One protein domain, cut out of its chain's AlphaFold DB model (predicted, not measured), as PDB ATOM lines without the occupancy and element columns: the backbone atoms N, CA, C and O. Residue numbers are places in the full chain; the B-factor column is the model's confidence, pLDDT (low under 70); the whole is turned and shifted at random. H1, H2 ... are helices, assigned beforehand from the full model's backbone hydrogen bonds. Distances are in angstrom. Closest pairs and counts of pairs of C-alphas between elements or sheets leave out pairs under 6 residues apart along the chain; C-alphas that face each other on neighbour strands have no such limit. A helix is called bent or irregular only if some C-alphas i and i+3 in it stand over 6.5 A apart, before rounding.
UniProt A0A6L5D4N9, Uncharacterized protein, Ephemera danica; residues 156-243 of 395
ATOM      1  N   ASN A 156      58.827  70.756  62.603       81.00
ATOM      2  CA  ASN A 156      57.970  70.791  63.801       81.00
ATOM      3  C   ASN A 156      56.502  71.207  63.565       81.00
ATOM      4  O   ASN A 156      55.803  71.529  64.524       81.00
ATOM      5  N   GLU A 157      56.027  71.170  62.320       86.38
ATOM      6  CA  GLU A 157      54.622  71.396  61.970       86.38
ATOM      7  C   GLU A 157      53.842  70.074  61.904       86.38
ATOM      8  O   GLU A 157      54.382  69.031  61.523       86.38
ATOM      9  N   TYR A 158      52.549  70.120  62.234       85.88
ATOM     10  CA  TYR A 158      51.641  68.976  62.109       85.88
ATOM     11  C   TYR A 158      50.787  69.125  60.854       85.88
ATOM     12  O   TYR A 158      49.878  69.954  60.794       85.88
ATOM     13  N   PHE A 159      51.064  68.300  59.847       89.69
ATOM     14  CA  PHE A 159      50.379  68.368  58.563       89.69
ATOM     15  C   PHE A 159      49.280  67.307  58.418       89.69
ATOM     16  O   PHE A 159      49.403  66.203  58.952       89.69
ATOM     17  N   PRO A 160      48.224  67.587  57.630       92.00
ATOM     18  CA  PRO A 160      47.311  66.551  57.163       92.00
ATOM     19  C   PRO A 160      48.053  65.461  56.363       92.00
ATOM     20  O   PRO A 160      49.040  65.781  55.691       92.00
ATOM     21  N   PRO A 161      47.556  64.206  56.333       91.94
ATOM     22  CA  PRO A 161      48.248  63.082  55.691       91.94
ATOM     23  C   PRO A 161      48.641  63.316  54.225       91.94
ATOM     24  O   PRO A 161      49.713  62.893  53.795       91.94
ATOM     25  N   ASP A 162      47.806  64.018  53.453       93.25
ATOM     26  CA  ASP A 162      48.098  64.332  52.049       93.25
ATOM     27  C   ASP A 162      49.287  65.291  51.898       93.25
ATOM     28  O   ASP A 162      50.130  65.114  51.015       93.25
ATOM     29  N   THR A 163      49.394  66.277  52.792       94.50
ATOM     30  CA  THR A 163      50.504  67.235  52.829       94.50
ATOM     31  C   THR A 163      51.785  66.564  53.318       94.50
ATOM     32  O   THR A 163      52.835  66.768  52.711       94.50
ATOM     33  N   GLU A 164      51.707  65.695  54.333       94.81
ATOM     34  CA  GLU A 164      52.845  64.871  54.771       94.81
ATOM     35  C   GLU A 164      53.371  64.006  53.627       94.81
ATOM     36  O   GLU A 164      54.558  64.032  53.308       94.81
ATOM     37  N   LYS A 165      52.474  63.285  52.947       95.81
ATOM     38  CA  LYS A 165      52.827  62.458  51.794       95.81
ATOM     39  C   LYS A 165      53.537  63.280  50.722       95.81
ATOM     40  O   LYS A 165      54.516  62.814  50.139       95.81
ATOM     41  N   ARG A 166      53.073  64.507  50.464       96.62
ATOM     42  CA  ARG A 166      53.695  65.382  49.467       96.62
ATOM     43  C   ARG A 166      55.053  65.921  49.900       96.62
ATOM     44  O   ARG A 166      55.951  65.983  49.064       96.62
ATOM     45  N   LEU A 167      55.227  66.235  51.182       97.31
ATOM     46  CA  LEU A 167      56.521  66.609  51.752       97.31
ATOM     47  C   LEU A 167      57.532  65.466  51.603       97.31
ATOM     48  O   LEU A 167      58.625  65.684  51.090       97.31
ATOM     49  N   ILE A 168      57.161  64.238  51.979       97.44
ATOM     50  CA  ILE A 168      58.056  63.076  51.873       97.44
ATOM     51  C   ILE A 168      58.402  62.758  50.411       97.44
ATOM     52  O   ILE A 168      59.557  62.451  50.115       97.44
ATOM     53  N   LEU A 169      57.449  62.900  49.482       96.19
ATOM     54  CA  LEU A 169      57.710  62.806  48.039       96.19
ATOM     55  C   LEU A 169      58.754  63.830  47.582       96.19
ATOM     56  O   LEU A 169      59.708  63.462  46.899       96.19
ATOM     57  N   LEU A 170      58.601  65.094  47.983       97.56
ATOM     58  CA  LEU A 170      59.550  66.156  47.652       97.56
ATOM     59  C   LEU A 170      60.949  65.863  48.218       97.56
ATOM     60  O   LEU A 170      61.936  65.952  47.489       97.56
ATOM     61  N   LEU A 171      61.042  65.465  49.490       97.62
ATOM     62  CA  LEU A 171      62.314  65.100  50.125       97.62
ATOM     63  C   LEU A 171      62.980  63.919  49.415       97.62
ATOM     64  O   LEU A 171      64.182  63.956  49.173       97.62
ATOM     65  N   ASN A 172      62.208  62.905  49.019       96.12
ATOM     66  CA  ASN A 172      62.722  61.779  48.248       96.12
ATOM     67  C   ASN A 172      63.307  62.229  46.899       96.12
ATOM     68  O   ASN A 172      64.418  61.820  46.563       96.12
ATOM     69  N   GLN A 173      62.622  63.116  46.167       94.81
ATOM     70  CA  GLN A 173      63.151  63.660  44.911       94.81
ATOM     71  C   GLN A 173      64.438  64.458  45.122       94.81
ATOM     72  O   GLN A 173      65.388  64.303  44.357       94.81
ATOM     73  N   LEU A 174      64.522  65.245  46.196       95.69
ATOM     74  CA  LEU A 174      65.759  65.939  46.555       95.69
ATOM     75  C   LEU A 174      66.898  64.956  46.833       95.69
ATOM     76  O   LEU A 174      67.993  65.140  46.306       95.69
ATOM     77  N   CYS A 175      66.648  63.871  47.571       95.38
ATOM     78  CA  CYS A 175      67.647  62.822  47.775       95.38
ATOM     79  C   CYS A 175      68.114  62.199  46.448       95.38
ATOM     80  O   CYS A 175      69.306  61.944  46.275       95.38
ATOM     81  N   VAL A 176      67.201  61.981  45.493       93.75
ATOM     82  CA  VAL A 176      67.543  61.498  44.145       93.75
ATOM     83  C   VAL A 176      68.422  62.512  43.407       93.75
ATOM     84  O   VAL A 176      69.446  62.121  42.845       93.75
ATOM     85  N   CYS A 177      68.084  63.805  43.439       92.31
ATOM     86  CA  CYS A 177      68.898  64.866  42.839       92.31
ATOM     87  C   CYS A 177      70.309  64.916  43.444       92.31
ATOM     88  O   CYS A 177      71.293  64.955  42.706       92.31
ATOM     89  N   LEU A 178      70.425  64.843  44.773       92.56
ATOM     90  CA  LEU A 178      71.709  64.845  45.480       92.56
ATOM     91  C   LEU A 178      72.545  63.594  45.180       92.56
ATOM     92  O   LEU A 178      73.763  63.676  45.038       92.56
ATOM     93  N   MET A 179      71.902  62.435  45.015       91.38
ATOM     94  CA  MET A 179      72.577  61.206  44.587       91.38
ATOM     95  C   MET A 179      73.135  61.297  43.165       91.38
ATOM     96  O   MET A 179      74.152  60.667  42.867       91.38
ATOM     97  N   GLN A 180      72.477  62.058  42.288       90.44
ATOM     98  CA  GLN A 180      72.942  62.306  40.922       90.44
ATOM     99  C   GLN A 180      74.035  63.378  40.865       90.44
ATOM    100  O   GLN A 180      74.936  63.269  40.035       90.44
ATOM    101  N   ASN A 181      73.971  64.390  41.734       90.69
ATOM    102  CA  ASN A 181      74.963  65.457  41.822       90.69
ATOM    103  C   ASN A 181      75.320  65.780  43.290       90.69
ATOM    104  O   ASN A 181      74.736  66.691  43.886       90.69
ATOM    105  N   PRO A 182      76.310  65.072  43.868       91.25
ATOM    106  CA  PRO A 182      76.720  65.263  45.259       91.25
ATOM    107  C   PRO A 182      77.272  66.657  45.584       91.25
ATOM    108  O   PRO A 182      77.300  67.024  46.753       91.25
ATOM    109  N   ALA A 183      77.697  67.446  44.588       90.44
ATOM    110  CA  ALA A 183      78.219  68.799  44.812       90.44
ATOM    111  C   ALA A 183      77.154  69.775  45.347       90.44
ATOM    112  O   ALA A 183      77.488  70.817  45.896       90.44
ATOM    113  N   LEU A 184      75.870  69.431  45.210       91.31
ATOM    114  CA  LEU A 184      74.752  70.232  45.712       91.31
ATOM    115  C   LEU A 184      74.474  70.007  47.207       91.31
ATOM    116  O   LEU A 184      73.604  70.673  47.762       91.31
ATOM    117  N   LEU A 185      75.168  69.068  47.861       91.81
ATOM    118  CA  LEU A 185      74.922  68.708  49.261       91.81
ATOM    119  C   LEU A 185      75.031  69.897  50.213       91.81
ATOM    120  O   LEU A 185      74.161  70.068  51.067       91.81
ATOM    121  N   ASP A 186      76.065  70.717  50.036       90.69
ATOM    122  CA  ASP A 186      76.374  71.841  50.926       90.69
ATOM    123  C   ASP A 186      75.240  72.877  50.969       90.69
ATOM    124  O   ASP A 186      75.040  73.533  51.988       90.69
ATOM    125  N   LEU A 187      74.424  72.952  49.911       91.62
ATOM    126  CA  LEU A 187      73.264  73.844  49.826       91.62
ATOM    127  C   LEU A 187      72.165  73.506  50.850       91.62
ATOM    128  O   LEU A 187      71.327  74.352  51.149       91.62
ATOM    129  N   PHE A 188      72.149  72.280  51.381       93.00
ATOM    130  CA  PHE A 188      71.122  71.788  52.307       93.00
ATOM    131  C   PHE A 188      71.604  71.688  53.760       93.00
ATOM    132  O   PHE A 188      70.863  71.207  54.625       93.00
ATOM    133  N   PHE A 189      72.828  72.135  54.047       90.44
ATOM    134  CA  PHE A 189      73.317  72.290  55.410       90.44
ATOM    135  C   PHE A 189      72.953  73.678  55.941       90.44
ATOM    136  O   PHE A 189      73.387  74.696  55.408       90.44
ATOM    137  N   THR A 190      72.170  73.737  57.018       79.00
ATOM    138  CA  THR A 190      71.811  74.995  57.680       79.00
ATOM    139  C   THR A 190      72.753  75.263  58.851       79.00
ATOM    140  O   THR A 190      72.869  74.463  59.778       79.00
ATOM    141  N   SER A 191      73.458  76.394  58.819       66.12
ATOM    142  CA  SER A 191      74.367  76.808  59.894       66.12
ATOM    143  C   SER A 191      73.623  77.643  60.935       66.12
ATOM    144  O   SER A 191      73.776  78.860  60.988       66.12
ATOM    145  N   GLU A 192      72.818  76.999  61.777       53.25
ATOM    146  CA  GLU A 192      72.209  77.655  62.939       53.25
ATOM    147  C   GLU A 192      72.896  77.163  64.221       53.25
ATOM    148  O   GLU A 192      72.589  76.092  64.740       53.25
ATOM    149  N   ASN A 193      73.864  77.948  64.713       44.78
ATOM    150  CA  ASN A 193      74.533  77.795  66.016       44.78
ATOM    151  C   ASN A 193      75.170  76.414  66.296       44.78
ATOM    152  O   ASN A 193      74.965  75.834  67.363       44.78
ATOM    153  N   GLY A 194      75.967  75.882  65.364       58.34
ATOM    154  CA  GLY A 194      76.692  74.620  65.552       58.34
ATOM    155  C   GLY A 194      77.183  74.003  64.238       58.34
ATOM    156  O   GLY A 194      77.123  74.670  63.203       58.34
ATOM    157  N   PRO A 195      77.663  72.740  64.246       57.25
ATOM    158  CA  PRO A 195      77.897  72.004  63.004       57.25
ATOM    159  C   PRO A 195      76.587  71.979  62.210       57.25
ATOM    160  O   PRO A 195      75.542  71.624  62.762       57.25
ATOM    161  N   GLY A 196      76.631  72.422  60.950       70.94
ATOM    162  CA  GLY A 196      75.427  72.669  60.157       70.94
ATOM    163  C   GLY A 196      74.468  71.476  60.165       70.94
ATOM    164  O   GLY A 196      74.898  70.329  60.050       70.94
ATOM    165  N   ARG A 197      73.166  71.721  60.334       84.69
ATOM    166  CA  ARG A 197      72.153  70.661  60.321       84.69
ATOM    167  C   ARG A 197      71.785  70.325  58.889       84.69
ATOM    168  O   ARG A 197      71.428  71.209  58.117       84.69
ATOM    169  N   PHE A 198      71.830  69.047  58.530       91.00
ATOM    170  CA  PHE A 198      71.362  68.627  57.217       91.00
ATOM    171  C   PHE A 198      69.826  68.631  57.191       91.00
ATOM    172  O   PHE A 198      69.184  67.779  57.811       91.00
ATOM    173  N   LEU A 199      69.232  69.608  56.501       92.88
ATOM    174  CA  LEU A 199      67.799  69.924  56.577       92.88
ATOM    175  C   LEU A 199      66.905  68.725  56.230       92.88
ATOM    176  O   LEU A 199      65.942  68.433  56.936       92.88
ATOM    177  N   ILE A 200      67.267  67.991  55.173       94.25
ATOM    178  CA  ILE A 200      66.518  66.820  54.700       94.25
ATOM    179  C   ILE A 200      66.429  65.750  55.798       94.25
ATOM    180  O   ILE A 200      65.381  65.137  55.980       94.25
ATOM    181  N   PHE A 201      67.496  65.553  56.580       92.00
ATOM    182  CA  PHE A 201      67.485  64.594  57.687       92.00
ATOM    183  C   PHE A 201      66.562  65.022  58.809       92.00
ATOM    184  O   PHE A 201      65.760  64.208  59.261       92.00
ATOM    185  N   GLY A 202      66.628  66.293  59.206       91.50
ATOM    186  CA  GLY A 202      65.734  66.832  60.228       91.50
ATOM    187  C   GLY A 202      64.259  66.584  59.902       91.50
ATOM    188  O   GLY A 202      63.492  66.219  60.788       91.50
ATOM    189  N   LEU A 203      63.885  66.704  58.626       95.25
ATOM    190  CA  LEU A 203      62.507  66.517  58.170       95.25
ATOM    191  C   LEU A 203      62.101  65.049  57.981       95.25
ATOM    192  O   LEU A 203      60.928  64.732  58.136       95.25
ATOM    193  N   LEU A 204      63.033  64.146  57.659       96.12
ATOM    194  CA  LEU A 204      62.725  62.720  57.475       96.12
ATOM    195  C   LEU A 204      62.629  61.950  58.799       96.12
ATOM    196  O   LEU A 204      61.816  61.032  58.902       96.12
ATOM    197  N   ILE A 205      63.437  62.311  59.805       94.38
ATOM    198  CA  ILE A 205      63.538  61.592  61.088       94.38
ATOM    199  C   ILE A 205      62.168  61.291  61.734       94.38
ATOM    200  O   ILE A 205      61.957  60.140  62.112       94.38
ATOM    201  N   PRO A 206      61.206  62.233  61.830       94.31
ATOM    202  CA  PRO A 206      59.914  61.966  62.474       94.31
ATOM    203  C   PRO A 206      59.072  60.866  61.803       94.31
ATOM    204  O   PRO A 206      58.125  60.355  62.401       94.31
ATOM    205  N   TYR A 207      59.394  60.491  60.563       95.50
ATOM    206  CA  TYR A 207      58.581  59.593  59.746       95.50
ATOM    207  C   TYR A 207      59.152  58.174  59.632       95.50
ATOM    208  O   TYR A 207      58.419  57.260  59.261       95.50
ATOM    209  N   VAL A 208      60.424  57.945  59.975       95.94
ATOM    210  CA  VAL A 208      61.107  56.665  59.684       95.94
ATOM    211  C   VAL A 208      60.568  55.462  60.464       95.94
ATOM    212  O   VAL A 208      60.683  54.336  59.984       95.94
ATOM    213  N   HIS A 209      59.924  55.685  61.613       95.06
ATOM    214  CA  HIS A 209      59.254  54.641  62.407       95.06
ATOM    215  C   HIS A 209      57.729  54.632  62.246       95.06
ATOM    216  O   HIS A 209      57.039  53.904  62.958       95.06
ATOM    217  N   ARG A 210      57.177  55.437  61.327       93.75
ATOM    218  CA  ARG A 210      55.740  55.409  61.033       93.75
ATOM    219  C   ARG A 210      55.382  54.213  60.160       93.75
ATOM    220  O   ARG A 210      56.194  53.691  59.386       93.75
ATOM    221  N   GLU A 211      54.136  53.794  60.299       90.81
ATOM    222  CA  GLU A 211      53.521  52.757  59.483       90.81
ATOM    223  C   GLU A 211      53.036  53.295  58.128       90.81
ATOM    224  O   GLU A 211      52.983  54.506  57.881       90.81
ATOM    225  N   GLY A 212      52.683  52.364  57.244       92.50
ATOM    226  CA  GLY A 212      52.117  52.662  55.935       92.50
ATOM    227  C   GLY A 212      53.083  53.342  54.961       92.50
ATOM    228  O   GLY A 212      54.291  53.457  55.186       92.50
ATOM    229  N   GLY A 213      52.517  53.817  53.849       94.25
ATOM    230  CA  GLY A 213      53.295  54.314  52.711       94.25
ATOM    231  C   GLY A 213      54.149  55.550  53.006       94.25
ATOM    232  O   GLY A 213      55.210  55.697  52.408       94.25
ATOM    233  N   ILE A 214      53.733  56.413  53.942       95.50
ATOM    234  CA  ILE A 214      54.520  57.594  54.342       95.50
ATOM    235  C   ILE A 214      55.820  57.149  55.021       95.50
ATOM    236  O   ILE A 214      56.895  57.626  54.662       95.50
ATOM    237  N   GLY A 215      55.732  56.206  55.963       96.12
ATOM    238  CA  GLY A 215      56.906  55.675  56.646       96.12
ATOM    239  C   GLY A 215      57.838  54.922  55.702       96.12
ATOM    240  O   GLY A 215      59.045  55.143  55.738       96.12
ATOM    241  N   HIS A 216      57.290  54.086  54.807       96.12
ATOM    242  CA  HIS A 216      58.090  53.391  53.785       96.12
ATOM    243  C   HIS A 216      58.860  54.377  52.914       96.12
ATOM    244  O   HIS A 216      60.074  54.259  52.773       96.12
ATOM    245  N   GLN A 217      58.188  55.410  52.413       96.88
ATOM    246  CA  GLN A 217      58.832  56.385  51.549       96.88
ATOM    247  C   GLN A 217      59.874  57.248  52.279       96.88
ATOM    248  O   GLN A 217      60.894  57.615  51.690       96.88
ATOM    249  N   ALA A 218      59.654  57.555  53.560       97.81
ATOM    250  CA  ALA A 218      60.639  58.253  54.378       97.81
ATOM    251  C   ALA A 218      61.904  57.407  54.588       97.81
ATOM    252  O   ALA A 218      63.015  57.929  54.473       97.81
ATOM    253  N   ARG A 219      61.744  56.097  54.831       97.94
ATOM    254  CA  ARG A 219      62.858  55.138  54.908       97.94
ATOM    255  C   ARG A 219      63.621  55.071  53.582       97.94
ATOM    256  O   ARG A 219      64.837  55.240  53.593       97.94
ATOM    257  N   ASP A 220      62.929  54.960  52.448       97.50
ATOM    258  CA  ASP A 220      63.553  54.960  51.114       97.50
ATOM    259  C   ASP A 220      64.350  56.246  50.842       97.50
ATOM    260  O   ASP A 220      65.496  56.203  50.387       97.50
ATOM    261  N   ALA A 221      63.771  57.411  51.158       97.56
ATOM    262  CA  ALA A 221      64.449  58.699  51.024       97.56
ATOM    263  C   ALA A 221      65.696  58.787  51.917       97.56
ATOM    264  O   ALA A 221      66.739  59.278  51.480       97.56
ATOM    265  N   MET A 222      65.615  58.288  53.153       97.50
ATOM    266  CA  MET A 222      66.755  58.274  54.065       97.50
ATOM    267  C   MET A 222      67.843  57.297  53.596       97.50
ATOM    268  O   MET A 222      69.022  57.641  53.672       97.50
ATOM    269  N   LEU A 223      67.484  56.134  53.036       98.25
ATOM    270  CA  LEU A 223      68.448  55.184  52.462       98.25
ATOM    271  C   LEU A 223      69.246  55.783  51.300       98.25
ATOM    272  O   LEU A 223      70.437  55.496  51.179       98.25
ATOM    273  N   LEU A 224      68.644  56.653  50.481       97.50
ATOM    274  CA  LEU A 224      69.378  57.373  49.435       97.50
ATOM    275  C   LEU A 224      70.487  58.250  50.029       97.50
ATOM    276  O   LEU A 224      71.625  58.197  49.569       97.50
ATOM    277  N   CYS A 225      70.198  58.999  51.091       95.56
ATOM    278  CA  CYS A 225      71.211  59.803  51.773       95.56
ATOM    279  C   CYS A 225      72.256  58.957  52.511       95.56
ATOM    280  O   CYS A 225      73.432  59.315  52.533       95.56
ATOM    281  N   MET A 226      71.860  57.820  53.092       97.44
ATOM    282  CA  MET A 226      72.815  56.872  53.673       97.44
ATOM    283  C   MET A 226      73.753  56.332  52.593       97.44
ATOM    284  O   MET A 226      74.969  56.354  52.773       97.44
ATOM    285  N   SER A 227      73.228  55.958  51.427       97.75
ATOM    286  CA  SER A 227      74.040  55.557  50.275       97.75
ATOM    287  C   SER A 227      74.965  56.681  49.794       97.75
ATOM    288  O   SER A 227      76.126  56.437  49.463       97.75
ATOM    289  N   LEU A 228      74.487  57.929  49.809       95.75
ATOM    290  CA  LEU A 228      75.287  59.104  49.471       95.75
ATOM    291  C   LEU A 228      76.447  59.312  50.447       95.75
ATOM    292  O   LEU A 228      77.554  59.633  50.019       95.75
ATOM    293  N   SER A 229      76.228  59.060  51.741       96.94
ATOM    294  CA  SER A 229      77.266  59.169  52.772       96.94
ATOM    295  C   SER A 229      78.466  58.260  52.499       96.94
ATOM    296  O   SER A 229      79.601  58.635  52.768       96.94
ATOM    297  N   LYS A 230      78.250  57.093  51.879       96.38
ATOM    298  CA  LYS A 230      79.334  56.185  51.473       96.38
ATOM    299  C   LYS A 230      80.232  56.779  50.384       96.38
ATOM    300  O   LYS A 230      81.382  56.377  50.259       96.38
ATOM    301  N   LYS A 231      79.708  57.716  49.588       93.88
ATOM    302  CA  LYS A 231      80.428  58.401  48.500       93.88
ATOM    303  C   LYS A 231      80.959  59.779  48.905       93.88
ATOM    304  O   LYS A 231      81.736  60.360  48.155       93.88
ATOM    305  N   ASN A 232      80.526  60.314  50.047       94.12
ATOM    306  CA  ASN A 232      80.898  61.636  50.533       94.12
ATOM    307  C   ASN A 232      81.348  61.548  51.999       94.12
ATOM    308  O   ASN A 232      80.526  61.452  52.910       94.12
ATOM    309  N   GLU A 233      82.662  61.621  52.207       94.44
ATOM    310  CA  GLU A 233      83.312  61.512  53.520       94.44
ATOM    311  C   GLU A 233      82.789  62.543  54.534       94.44
ATOM    312  O   GLU A 233      82.602  62.220  55.706       94.44
ATOM    313  N   LEU A 234      82.523  63.782  54.099       92.06
ATOM    314  CA  LEU A 234      82.031  64.842  54.985       92.06
ATOM    315  C   LEU A 234      80.627  64.518  55.494       92.06
ATOM    316  O   LEU A 234      80.378  64.615  56.695       92.06
ATOM    317  N   LEU A 235      79.737  64.062  54.606       93.94
ATOM    318  CA  LEU A 235      78.403  63.605  54.987       93.94
ATOM    319  C   LEU A 235      78.489  62.365  55.890       93.94
ATOM    320  O   LEU A 235      77.824  62.320  56.919       93.94
ATOM    321  N   GLY A 236      79.334  61.385  55.555       95.75
ATOM    322  CA  GLY A 236      79.562  60.195  56.380       95.75
ATOM    323  C   GLY A 236      79.999  60.525  57.807       95.75
ATOM    324  O   GLY A 236      79.412  60.020  58.766       95.75
ATOM    325  N   ARG A 237      80.979  61.423  57.963       95.00
ATOM    326  CA  ARG A 237      81.423  61.911  59.278       95.00
ATOM    327  C   ARG A 237      80.332  62.693  59.988       95.00
ATOM    328  O   ARG A 237      80.071  62.422  61.153       95.00
ATOM    329  N   TYR A 238      79.666  63.617  59.297       94.06
ATOM    330  CA  TYR A 238      78.564  64.387  59.865       94.06
ATOM    331  C   TYR A 238      77.482  63.478  60.456       94.06
ATOM    332  O   TYR A 238      77.091  63.662  61.608       94.06
ATOM    333  N   ILE A 239      77.036  62.471  59.702       94.69
ATOM    334  CA  ILE A 239      76.000  61.545  60.166       94.69
ATOM    335  C   ILE A 239      76.477  60.786  61.405       94.69
ATOM    336  O   ILE A 239      75.728  60.694  62.376       94.69
ATOM    337  N   ALA A 240      77.712  60.282  61.388       95.62
ATOM    338  CA  ALA A 240      78.256  59.485  62.482       95.62
ATOM    339  C   ALA A 240      78.497  60.293  63.769       95.62
ATOM    340  O   ALA A 240      78.273  59.768  64.855       95.62
ATOM    341  N   THR A 241      78.954  61.548  63.669       91.94
ATOM    342  CA  THR A 241      79.456  62.301  64.835       91.94
ATOM    343  C   THR A 241      78.599  63.493  65.249       91.94
ATOM    344  O   THR A 241      78.713  63.948  66.382       91.94
ATOM    345  N   HIS A 242      77.774  64.037  64.352       90.12
ATOM    346  CA  HIS A 242      77.019  65.276  64.592       90.12
ATOM    347  C   HIS A 242      75.505  65.120  64.419       90.12
ATOM    348  O   HIS A 242      74.756  66.031  64.770       90.12
ATOM    349  N   SER A 243      75.040  63.996  63.870       91.38
ATOM    350  CA  SER A 243      73.615  63.721  63.698       91.38
ATOM    351  C   SER A 243      73.094  62.757  64.760       91.38
ATOM    352  O   SER A 243      73.806  61.868  65.220       91.38
TER     353      SER A 243
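What this domain is: This is residues 156 to 243 of the 395 residues of an uncharacterized protein of Ephemera danica (UniProt A0A6L5D4N9). Two long helices, H1 and H4, lie side by side and run the same way, and the shorter H3 runs back over the pair, the centres of the three making a triangle. At the end where the two long helices finish, the chain turns off each of them into a short helix, H2 after H1 and H5 after H4. The printed part has 88 residues with five named helices, H1 to H5 in chain order, and no named strand; its class is all helix. It is compact, with a radius of gyration of the C-alphas of 12.9 A, and rounded, spanning 34 by 29 by 20 A.

How they stand to each other: H1, residues 161 to 180, touches H4, residues 212 to 231, at a shallow tilt of 19 degrees, the same way; their closest C-alphas, of Asn 172 and Ala 221, are 4.5 A apart. H2, residues 182 to 188, is close to H1 but not clearly touching, with the C-alphas of Leu 178 and Leu 184 closest at 6.2 A. H3, residues 199 to 207, only just touches H1, through its residues 168 to 171 alone, with 3 pairs of C-alphas within 8 A; the closest, of Leu 171 and Ile 200, are 6.4 A apart. H3 and H4 form a helical hairpin, touching and running opposite ways at a steep tilt of 38 degrees, with the C-alphas of Tyr 207 and Gly 215 closest at 5.3 A. H4 is the hub, touching three helices. H5, residues 233 to 242, and H4 touch only at the corner by their link, with the C-alphas of Ser 229 and Gly 236 closest at 4.4 A. H5 is apart from H1 and H3, and only just from H2, at 8.4 A. The helix packing is mostly crossed, but only just. Every O i to N i+4 pair is within hydrogen-bond range in H1 and H5, against 15 of 16 in H4, 3 of 5 in H3 and 0 of 3 in H2, where 3 of 4 O i to N i+3 pairs are.

Where its parts are: H1 begins at C-alpha 161 (48.248, 63.082, 55.691) and is 28.8 A long. H2 is irregular, with C-alphas 183 and 186 7.1 A apart. Residues 189 to 190 pair with residues 197 to 198, antiparallel, between H2 and H3. H3 is irregular, but only just: C-alphas 203 and 206 are 6.8 A apart. H4, 29.8 A long, begins at C-alpha 212 (52.117, 52.662, 55.935), and H5 ends at C-alpha 242 (77.019, 65.276, 64.592).

The domain as a whole: The two C-alphas farthest apart, of Pro 160 and Glu 233, are 36.5 A apart. The printed part has no cut and no long link; the link from H2 to H3 is short, and the others are tight. The mean pLDDT of the printed part is 91.3, and residues 191 to 195 are under 70.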